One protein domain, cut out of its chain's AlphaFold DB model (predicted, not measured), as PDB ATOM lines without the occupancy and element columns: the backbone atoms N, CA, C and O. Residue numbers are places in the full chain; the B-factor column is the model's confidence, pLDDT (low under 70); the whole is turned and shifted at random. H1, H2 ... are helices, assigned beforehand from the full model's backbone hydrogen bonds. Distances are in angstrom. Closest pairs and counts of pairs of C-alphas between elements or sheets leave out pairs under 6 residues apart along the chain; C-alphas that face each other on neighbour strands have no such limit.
ATOM      1  N   GLN A   2     -14.890  25.882 -48.154       35.41
ATOM      2  CA  GLN A   2     -14.065  25.192 -49.153       35.41
ATOM      3  C   GLN A   2     -12.757  24.606 -48.589       35.41
ATOM      4  O   GLN A   2     -11.958  25.322 -47.991       35.41
ATOM      5  N   MET A   3     -12.519  23.313 -48.847       43.03
ATOM      6  CA  MET A   3     -11.175  22.738 -48.863       43.03
ATOM      7  C   MET A   3     -10.454  23.424 -50.016       43.03
ATOM      8  O   MET A   3     -10.668  23.043 -51.165       43.03
ATOM      9  N   SER A   4      -9.695  24.484 -49.737       43.84
ATOM     10  CA  SER A   4      -8.859  25.128 -50.744       43.84
ATOM     11  C   SER A   4      -7.906  24.073 -51.289       43.84
ATOM     12  O   SER A   4      -6.865  23.787 -50.699       43.84
ATOM     13  N   ALA A   5      -8.300  23.439 -52.389       47.81
ATOM     14  CA  ALA A   5      -7.418  22.641 -53.198       47.81
ATOM     15  C   ALA A   5      -6.317  23.605 -53.630       47.81
ATOM     16  O   ALA A   5      -6.535  24.462 -54.484       47.81
ATOM     17  N   VAL A   6      -5.144  23.513 -53.003       53.84
ATOM     18  CA  VAL A   6      -3.937  24.130 -53.547       53.84
ATOM     19  C   VAL A   6      -3.560  23.287 -54.760       53.84
ATOM     20  O   VAL A   6      -2.698  22.418 -54.739       53.84
ATOM     21  N   SER A   7      -4.307  23.504 -55.836       54.75
ATOM     22  CA  SER A   7      -4.051  22.989 -57.169       54.75
ATOM     23  C   SER A   7      -3.113  23.952 -57.888       54.75
ATOM     24  O   SER A   7      -3.424  24.440 -58.971       54.75
ATOM     25  N   GLY A   8      -1.992  24.292 -57.259       56.75
ATOM     26  CA  GLY A   8      -1.016  25.170 -57.875       56.75
ATOM     27  C   GLY A   8       0.389  24.761 -57.493       56.75
ATOM     28  O   GLY A   8       0.742  24.718 -56.321       56.75
ATOM     29  N   SER A   9       1.196  24.509 -58.516       65.12
ATOM     30  CA  SER A   9       2.632  24.236 -58.450       65.12
ATOM     31  C   SER A   9       3.461  25.471 -58.072       65.12
ATOM     32  O   SER A   9       4.650  25.534 -58.364       65.12
ATOM     33  N   SER A  10       2.841  26.485 -57.457       80.88
ATOM     34  CA  SER A  10       3.513  27.720 -57.072       80.88
ATOM     35  C   SER A  10       3.984  27.630 -55.618       80.88
ATOM     36  O   SER A  10       3.147  27.441 -54.730       80.88
ATOM     37  N   PRO A  11       5.286  27.843 -55.343       82.31
ATOM     38  CA  PRO A  11       5.824  27.879 -53.983       82.31
ATOM     39  C   PRO A  11       5.102  28.869 -53.058       82.31
ATOM     40  O   PRO A  11       5.004  28.630 -51.858       82.31
ATOM     41  N   ALA A  12       4.553  29.959 -53.608       84.88
ATOM     42  CA  ALA A  12       3.832  30.975 -52.840       84.88
ATOM     43  C   ALA A  12       2.523  30.449 -52.218       84.88
ATOM     44  O   ALA A  12       2.066  30.956 -51.196       84.88
ATOM     45  N   LEU A  13       1.918  29.403 -52.792       83.62
ATOM     46  CA  LEU A  13       0.675  28.829 -52.269       83.62
ATOM     47  C   LEU A  13       0.898  28.016 -50.990       83.62
ATOM     48  O   LEU A  13      -0.027  27.863 -50.195       83.62
ATOM     49  N   CYS A  14       2.127  27.555 -50.743       87.12
ATOM     50  CA  CYS A  14       2.503  26.859 -49.513       87.12
ATOM     51  C   CYS A  14       2.289  27.707 -48.259       87.12
ATOM     52  O   CYS A  14       2.081  27.165 -47.170       87.12
ATOM     53  N   ASP A  15       2.327  29.034 -48.399       87.44
ATOM     54  CA  ASP A  15       2.116  29.933 -47.275       87.44
ATOM     55  C   ASP A  15       0.651  30.017 -46.840       87.44
ATOM     56  O   ASP A  15       0.379  30.273 -45.661       87.44
ATOM     57  N   LEU A  16      -0.263  29.713 -47.765       84.69
ATOM     58  CA  LEU A  16      -1.711  29.735 -47.574       84.69
ATOM     59  C   LEU A  16      -2.255  28.436 -46.972       84.69
ATOM     60  O   LEU A  16      -3.415  28.401 -46.568       84.69
ATOM     61  N   ILE A  17      -1.449  27.369 -46.901       83.88
ATOM     62  CA  ILE A  17      -1.891  26.083 -46.354       83.88
ATOM     63  C   ILE A  17      -1.834  26.139 -44.819       83.88
ATOM     64  O   ILE A  17      -0.738  26.220 -44.241       83.88
ATOM     65  N   PRO A  18      -2.991  26.081 -44.132       83.56
ATOM     66  CA  PRO A  18      -3.031  26.080 -42.679       83.56
ATOM     67  C   PRO A  18      -2.444  24.775 -42.128       83.56
ATOM     68  O   PRO A  18      -2.526  23.717 -42.746       83.56
ATOM     69  N   GLY A  19      -1.823  24.851 -40.952       83.44
ATOM     70  CA  GLY A  19      -1.297  23.672 -40.256       83.44
ATOM     71  C   GLY A  19       0.071  23.168 -40.734       83.44
ATOM     72  O   GLY A  19       0.685  22.379 -40.018       83.44
ATOM     73  N   LEU A  20       0.622  23.648 -41.858       86.94
ATOM     74  CA  LEU A  20       1.996  23.297 -42.243       86.94
ATOM     75  C   LEU A  20       3.011  23.833 -41.226       86.94
ATOM     76  O   LEU A  20       3.175  25.042 -41.049       86.94
ATOM     77  N   GLY A  21       3.761  22.924 -40.602       88.94
ATOM     78  CA  GLY A  21       4.908  23.287 -39.775       88.94
ATOM     79  C   GLY A  21       6.038  23.906 -40.605       88.94
ATOM     80  O   GLY A  21       6.129  23.695 -41.815       88.94
ATOM     81  N   ARG A  22       6.973  24.615 -39.951       91.06
ATOM     82  CA  ARG A  22       8.094  25.307 -40.629       91.06
ATOM     83  C   ARG A  22       8.858  24.411 -41.611       91.06
ATOM     84  O   ARG A  22       9.173  24.838 -42.714       91.06
ATOM     85  N   ARG A  23       9.142  23.160 -41.225       91.38
ATOM     86  CA  ARG A  23       9.845  22.193 -42.086       91.38
ATOM     87  C   ARG A  23       8.989  21.732 -43.269       91.38
ATOM     88  O   ARG A  23       9.495  21.673 -44.380       91.38
ATOM     89  N   GLN A  24       7.707  21.441 -43.042       90.56
ATOM     90  CA  GLN A  24       6.787  21.011 -44.101       90.56
ATOM     91  C   GLN A  24       6.551  22.132 -45.120       90.56
ATOM     92  O   GLN A  24       6.515  21.871 -46.314       90.56
ATOM     93  N   ARG A  25       6.485  23.387 -44.662       91.62
ATOM     94  CA  ARG A  25       6.388  24.569 -45.524       91.62
ATOM     95  C   ARG A  25       7.603  24.727 -46.440       91.62
ATOM     96  O   ARG A  25       7.427  24.935 -47.632       91.62
ATOM     97  N   ARG A  26       8.821  24.538 -45.915       92.75
ATOM     98  CA  ARG A  26      10.046  24.529 -46.738       92.75
ATOM     99  C   ARG A  26      10.027  23.415 -47.788       92.75
ATOM    100  O   ARG A  26      10.390  23.655 -48.929       92.75
ATOM    101  N   LEU A  27       9.583  22.213 -47.411       91.69
ATOM    102  CA  LEU A  27       9.457  21.089 -48.348       91.69
ATOM    103  C   LEU A  27       8.409  21.359 -49.433       91.69
ATOM    104  O   LEU A  27       8.667  21.090 -50.598       91.69
ATOM    105  N   CYS A  28       7.270  21.941 -49.060       90.94
ATOM    106  CA  CYS A  28       6.240  22.377 -49.998       90.94
ATOM    107  C   CYS A  28       6.799  23.392 -51.005       90.94
ATOM    108  O   CYS A  28       6.572  23.259 -52.199       90.94
ATOM    109  N   GLN A  29       7.570  24.382 -50.544       91.44
ATOM    110  CA  GLN A  29       8.177  25.389 -51.422       91.44
ATOM    111  C   GLN A  29       9.231  24.793 -52.366       91.44
ATOM    112  O   GLN A  29       9.380  25.278 -53.484       91.44
ATOM    113  N   LEU A  30       9.946  23.751 -51.927       92.69
ATOM    114  CA  LEU A  30      10.936  23.041 -52.740       92.69
ATOM    115  C   LEU A  30      10.286  22.123 -53.789       92.69
ATOM    116  O   LEU A  30      10.821  21.975 -54.883       92.69
ATOM    117  N   HIS A  31       9.136  21.531 -53.456       90.38
ATOM    118  CA  HIS A  31       8.410  20.567 -54.290       90.38
ATOM    119  C   HIS A  31       6.903  20.889 -54.348       90.38
ATOM    120  O   HIS A  31       6.074  20.125 -53.837       90.38
ATOM    121  N   PRO A  32       6.515  22.042 -54.926       86.12
ATOM    122  CA  PRO A  32       5.125  22.501 -54.915       86.12
ATOM    123  C   PRO A  32       4.214  21.668 -55.830       86.12
ATOM    124  O   PRO A  32       3.003  21.610 -55.628       86.12
ATOM    125  N   ASP A  33       4.785  20.991 -56.821       85.88
ATOM    126  CA  ASP A  33       4.120  20.060 -57.733       85.88
ATOM    127  C   ASP A  33       3.561  18.818 -57.016       85.88
ATOM    128  O   ASP A  33       2.465  18.348 -57.335       85.88
ATOM    129  N   VAL A  34       4.261  18.334 -55.987       87.94
ATOM    130  CA  VAL A  34       3.864  17.147 -55.210       87.94
ATOM    131  C   VAL A  34       2.650  17.425 -54.316       87.94
ATOM    132  O   VAL A  34       1.879  16.516 -53.995       87.94
ATOM    133  N   MET A  35       2.417  18.687 -53.947       85.56
ATOM    134  CA  MET A  35       1.344  19.064 -53.022       85.56
ATOM    135  C   MET A  35      -0.046  18.695 -53.525       85.56
ATOM    136  O   MET A  35      -0.891  18.313 -52.720       85.56
ATOM    137  N   LYS A  36      -0.270  18.706 -54.846       84.06
ATOM    138  CA  LYS A  36      -1.537  18.256 -55.434       84.06
ATOM    139  C   LYS A  36      -1.819  16.788 -55.102       84.06
ATOM    140  O   LYS A  36      -2.909  16.459 -54.640       84.06
ATOM    141  N   ALA A  37      -0.826  15.918 -55.295       88.25
ATOM    142  CA  ALA A  37      -0.958  14.492 -55.007       88.25
ATOM    143  C   ALA A  37      -1.187  14.239 -53.508       88.25
ATOM    144  O   ALA A  37      -2.030  13.417 -53.144       88.25
ATOM    145  N   ILE A  38      -0.496  14.992 -52.645       88.12
ATOM    146  CA  ILE A  38      -0.675  14.925 -51.188       88.12
ATOM    147  C   ILE A  38      -2.099  15.344 -50.800       88.12
ATOM    148  O   ILE A  38      -2.781  14.604 -50.089       88.12
ATOM    149  N   SER A  39      -2.576  16.493 -51.286       84.38
ATOM    150  CA  SER A  39      -3.929  16.988 -51.005       84.38
ATOM    151  C   SER A  39      -5.010  16.015 -51.478       84.38
ATOM    152  O   SER A  39      -5.968  15.754 -50.750       84.38
ATOM    153  N   ASP A  40      -4.843  15.422 -52.662       86.94
ATOM    154  CA  ASP A  40      -5.765  14.405 -53.164       86.94
ATOM    155  C   ASP A  40      -5.747  13.120 -52.325       86.94
ATOM    156  O   ASP A  40      -6.795  12.504 -52.118       86.94
ATOM    157  N   GLY A  41      -4.577  12.708 -51.833       88.38
ATOM    158  CA  GLY A  41      -4.436  11.574 -50.920       88.38
ATOM    159  C   GLY A  41      -5.176  11.805 -49.603       88.38
ATOM    160  O   GLY A  41      -5.950  10.947 -49.180       88.38
ATOM    161  N   ILE A  42      -5.017  12.989 -49.004       88.06
ATOM    162  CA  ILE A  42      -5.724  13.379 -47.774       88.06
ATOM    163  C   ILE A  42      -7.238  13.337 -47.995       88.06
ATOM    164  O   ILE A  42      -7.950  12.711 -47.213       88.06
ATOM    165  N   ARG A  43      -7.737  13.943 -49.082       86.94
ATOM    166  CA  ARG A  43      -9.173  13.946 -49.406       86.94
ATOM    167  C   ARG A  43      -9.736  12.529 -49.520       86.94
ATOM    168  O   ARG A  43     -10.791  12.249 -48.962       86.94
ATOM    169  N   ARG A  44      -9.028  11.640 -50.223       91.62
ATOM    170  CA  ARG A  44      -9.428  10.231 -50.361       91.62
ATOM    171  C   ARG A  44      -9.423   9.502 -49.020       91.62
ATOM    172  O   ARG A  44     -10.390   8.817 -48.710       91.62
ATOM    173  N   GLY A  45      -8.384   9.695 -48.211       90.19
ATOM    174  CA  GLY A  45      -8.288   9.086 -46.885       90.19
ATOM    175  C   GLY A  45      -9.408   9.532 -45.941       90.19
ATOM    176  O   GLY A  45      -9.974   8.703 -45.237       90.19
ATOM    177  N   VAL A  46      -9.773  10.820 -45.954       88.50
ATOM    178  CA  VAL A  46     -10.889  11.338 -45.144       88.50
ATOM    179  C   VAL A  46     -12.223  10.760 -45.604       88.50
ATOM    180  O   VAL A  46     -12.994  10.312 -44.761       88.50
ATOM    181  N   ALA A  47     -12.476  10.719 -46.915       90.81
ATOM    182  CA  ALA A  47     -13.706  10.145 -47.460       90.81
ATOM    183  C   ALA A  47     -13.860   8.658 -47.091       90.81
ATOM    184  O   ALA A  47     -14.934   8.225 -46.672       90.81
ATOM    185  N   GLU A  48     -12.775   7.886 -47.175       94.75
ATOM    186  CA  GLU A  48     -12.769   6.482 -46.762       94.75
ATOM    187  C   GLU A  48     -12.978   6.343 -45.250       94.75
ATOM    188  O   GLU A  48     -13.794   5.540 -44.811       94.75
ATOM    189  N   CYS A  49     -12.314   7.171 -44.438       92.69
ATOM    190  CA  CYS A  49     -12.501   7.187 -42.984       92.69
ATOM    191  C   CYS A  49     -13.971   7.435 -42.624       92.69
ATOM    192  O   CYS A  49     -14.562   6.679 -41.859       92.69
ATOM    193  N   GLN A  50     -14.585   8.460 -43.216       92.88
ATOM    194  CA  GLN A  50     -15.998   8.773 -43.004       92.88
ATOM    195  C   GLN A  50     -16.906   7.611 -43.431       92.88
ATOM    196  O   GLN A  50     -17.869   7.317 -42.730       92.88
ATOM    197  N   THR A  51     -16.576   6.923 -44.528       94.75
ATOM    198  CA  THR A  51     -17.321   5.747 -45.009       94.75
ATOM    199  C   THR A  51     -17.225   4.584 -44.023       94.75
ATOM    200  O   THR A  51     -18.248   4.057 -43.587       94.75
ATOM    201  N   GLN A  52     -16.011   4.221 -43.610       96.75
ATOM    202  CA  GLN A  52     -15.772   3.088 -42.713       96.75
ATOM    203  C   GLN A  52     -16.320   3.327 -41.304       96.75
ATOM    204  O   GLN A  52     -16.815   2.408 -40.653       96.75
ATOM    205  N   PHE A  53     -16.260   4.571 -40.828       95.12
ATOM    206  CA  PHE A  53     -16.649   4.931 -39.468       95.12
ATOM    207  C   PHE A  53     -18.032   5.598 -39.368       95.12
ATOM    208  O   PHE A  53     -18.379   6.120 -38.308       95.12
ATOM    209  N   ALA A  54     -18.858   5.549 -40.419       93.94
ATOM    210  CA  ALA A  54     -20.161   6.227 -40.466       93.94
ATOM    211  C   ALA A  54     -21.109   5.851 -39.306       93.94
ATOM    212  O   ALA A  54     -21.874   6.689 -38.834       93.94
ATOM    213  N   GLY A  55     -21.046   4.604 -38.828       95.19
ATOM    214  CA  GLY A  55     -21.860   4.102 -37.712       95.19
ATOM    215  C   GLY A  55     -21.207   4.200 -36.328       95.19
ATOM    216  O   GLY A  55     -21.798   3.758 -35.342       95.19
ATOM    217  N   TYR A  56     -19.989   4.732 -36.225       94.44
ATOM    218  CA  TYR A  56     -19.237   4.768 -34.971       94.44
ATOM    219  C   TYR A  56     -19.416   6.103 -34.241       94.44
ATOM    220  O   TYR A  56     -19.637   7.151 -34.842       94.44
ATOM    221  N   ARG A  57     -19.250   6.081 -32.908       92.31
ATOM    222  CA  ARG A  57     -19.292   7.297 -32.065       92.31
ATOM    223  C   ARG A  57     -18.302   8.370 -32.522       92.31
ATOM    224  O   ARG A  57     -18.544   9.554 -32.310       92.31
ATOM    225  N   TRP A  58     -17.184   7.947 -33.101       88.81
ATOM    226  CA  TRP A  58     -16.270   8.811 -33.828       88.81
ATOM    227  C   TRP A  58     -16.396   8.491 -35.316       88.81
ATOM    228  O   TRP A  58     -16.091   7.376 -35.719       88.81
ATOM    229  N   ASN A  59     -16.849   9.466 -36.103       90.62
ATOM    230  CA  ASN A  59     -17.231   9.315 -37.512       90.62
ATOM    231  C   ASN A  59     -16.310  10.097 -38.469       90.62
ATOM    232  O   ASN A  59     -16.731  10.531 -39.539       90.62
ATOM    233  N   CYS A  60     -15.066  10.353 -38.055       87.69
ATOM    234  CA  CYS A  60     -14.046  11.076 -38.826       87.69
ATOM    235  C   CYS A  60     -14.387  12.518 -39.272       87.69
ATOM    236  O   CYS A  60     -13.614  13.115 -40.021       87.69
ATOM    237  N   THR A  61     -15.476  13.132 -38.800       81.12
ATOM    238  CA  THR A  61     -15.845  14.520 -39.170       81.12
ATOM    239  C   THR A  61     -14.836  15.570 -38.694       81.12
ATOM    240  O   THR A  61     -14.697  16.631 -39.292       81.12
ATOM    241  N   THR A  62     -14.057  15.267 -37.654       72.81
ATOM    242  CA  THR A  62     -13.039  16.172 -37.098       72.81
ATOM    243  C   THR A  62     -11.771  16.295 -37.947       72.81
ATOM    244  O   THR A  62     -10.885  17.070 -37.595       72.81
ATOM    245  N   VAL A  63     -11.640  15.527 -39.033       66.31
ATOM    246  CA  VAL A  63     -10.461  15.568 -39.922       66.31
ATOM    247  C   VAL A  63     -10.587  16.679 -40.985       66.31
ATOM    248  O   VAL A  63      -9.654  16.946 -41.744       66.31
ATOM    249  N   GLU A  64     -11.712  17.398 -41.010       56.25
ATOM    250  CA  GLU A  64     -11.973  18.491 -41.946       56.25
ATOM    251  C   GLU A  64     -11.271  19.801 -41.540       56.25
ATOM    252  O   GLU A  64     -11.882  20.751 -41.062       56.25
ATOM    253  N   GLY A  65      -9.948  19.853 -41.712       56.72
ATOM    254  CA  GLY A  65      -9.136  21.022 -41.338       56.72
ATOM    255  C   GLY A  65      -7.815  21.153 -42.091       56.72
ATOM    256  O   GLY A  65      -6.882  21.780 -41.599       56.72
ATOM    257  N   GLY A  66      -7.711  20.531 -43.269       60.25
ATOM    258  CA  GLY A  66      -6.513  20.585 -44.107       60.25
ATOM    259  C   GLY A  66      -5.503  19.464 -43.867       60.25
ATOM    260  O   GLY A  66      -4.489  19.447 -44.547       60.25
ATOM    261  N   GLY A  67      -5.750  18.521 -42.948       69.44
ATOM    262  CA  GLY A  67      -4.929  17.311 -42.749       69.44
ATOM    263  C   GLY A  67      -3.473  17.540 -42.304       69.44
ATOM    264  O   GLY A  67      -2.775  16.584 -41.978       69.44
ATOM    265  N   PHE A  68      -3.015  18.792 -42.260       78.44
ATOM    266  CA  PHE A  68      -1.696  19.199 -41.800       78.44
ATOM    267  C   PHE A  68      -1.783  19.795 -40.396       78.44
ATOM    268  O   PHE A  68      -2.758  20.449 -40.031       78.44
ATOM    269  N   GLY A  69      -0.727  19.606 -39.612       79.88
ATOM    270  CA  GLY A  69      -0.630  20.142 -38.260       79.88
ATOM    271  C   GLY A  69      -0.333  19.072 -37.229       79.88
ATOM    272  O   GLY A  69      -0.047  17.918 -37.543       79.88
ATOM    273  N   ARG A  70      -0.344  19.486 -35.963       75.56
ATOM    274  CA  ARG A  70      -0.126  18.565 -34.850       75.56
ATOM    275  C   ARG A  70      -1.402  17.785 -34.579       75.56
ATOM    276  O   ARG A  70      -2.459  18.378 -34.385       75.56
ATOM    277  N   ILE A  71      -1.273  16.465 -34.504       76.25
ATOM    278  CA  ILE A  71      -2.347  15.595 -34.040       76.25
ATOM    279  C   ILE A  71      -2.473  15.810 -32.533       76.25
ATOM    280  O   ILE A  71      -1.598  15.414 -31.765       76.25
ATOM    281  N   ILE A  72      -3.549  16.469 -32.110       67.69
ATOM    282  CA  ILE A  72      -3.885  16.573 -30.692       67.69
ATOM    283  C   ILE A  72      -4.734  15.353 -30.352       67.69
ATOM    284  O   ILE A  72      -5.959  15.380 -30.445       67.69
ATOM    285  N   LEU A  73      -4.066  14.259 -29.990       67.81
ATOM    286  CA  LEU A  73      -4.749  13.125 -29.383       67.81
ATOM    287  C   LEU A  73      -5.200  13.556 -27.987       67.81
ATOM    288  O   LEU A  73      -4.376  13.850 -27.121       67.81
ATOM    289  N   LYS A  74      -6.515  13.608 -27.763       64.62
ATOM    290  CA  LYS A  74      -7.038  13.637 -26.399       64.62
ATOM    291  C   LYS A  74      -6.974  12.219 -25.853       64.62
ATOM    292  O   LYS A  74      -7.900  11.438 -26.046       64.62
ATOM    293  N   CYS A  75      -5.860  11.890 -25.209       60.16
ATOM    294  CA  CYS A  75      -5.809  10.729 -24.335       60.16
ATOM    295  C   CYS A  75      -6.731  11.006 -23.142       60.16
ATOM    296  O   CYS A  75      -6.638  12.075 -22.531       60.16
ATOM    297  N   LYS A  76      -7.661  10.088 -22.888       53.34
ATOM    298  CA  LYS A  76      -8.488  10.086 -21.682       53.34
ATOM    299  C   LYS A  76      -7.743   9.370 -20.565       53.34
ATOM    300  O   LYS A  76      -7.036   8.394 -20.899       53.34
TER     301      LYS A  76
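This is residues 2 to 76 of the 76 residues of the protein "Protein Wnt" of Trichinella britovi (UniProt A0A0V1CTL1). One long helix, H3, makes one side of an elongated body, with a small helical hairpin, H1 and H2, at its first end, and from its other end a long stretch without a named helix folds back toward the hairpin. The last residues of that stretch, 71 to 76, stick out as a free tail. The 75 printed residues include three named helices, in the order H1, H2, H3, and no named strand; the class is all helix, though under half of the residues, 34 of 75, are in named elements. The whole is only just loose, close to compact, with a radius of gyration of the C-alphas of 13.9 A and spans of 40 by 25 by 18 A.

H3, the longest helix, has 19 residues, 34 to 52, and measures 27.2 A from C-alpha 34 at (3.864, 17.147, -55.210) to C-alpha 52 at (-15.772, 3.088, -42.713). H2 holds residues 22 to 30 and measures 12.6 A. H1 holds residues 11 to 16, from C-alpha 11 at (5.824, 27.879, -53.983), and measures 10.1 A. Residues 53 to 76 hold no named element.

H3 touches no helix, but it is close to H2, not clearly touching: their closest C-alphas, those of Met 35 and Cys 28, are 6.6 A apart. The lines of H2 and H3 stand at a steep tilt of 58 degrees, and the two run opposite ways. H2 touches H1, where the closest C-alphas, those of Gln 29 and Pro 11, are 4.3 A apart. H1 and H2 form a helical hairpin and run opposite ways at 36 degrees, only just a steep tilt. H1 and H3 are apart. In H2 and H3 every O i to N i+4 pair is within hydrogen-bond range; in H1 0 of 2 are, while 3 of its 3 O i to N i+3 pairs are within range.

The two C-alphas farthest apart in the domain, those of Ser 10 and Lys 76, are 41.3 A apart, and the first and last printed C-alphas, those of Gln 2 and Lys 76, are 31.8 A apart. The printed part has no cut, and it ends at residue 76, the chain's last residue. The links from H1 to H2 and from H2 to H3 are both tight, with 5 and 3 residues. The C-alphas of residues 53 to 76 lie 2 to 25 A from the mean of the C-alphas, and residues 71 to 76 stand free. The mean pLDDT of the printed part is 80.4, and the model's confidence is low, under 70, in residues 2 to 9, 63 to 67 and 72 to 76.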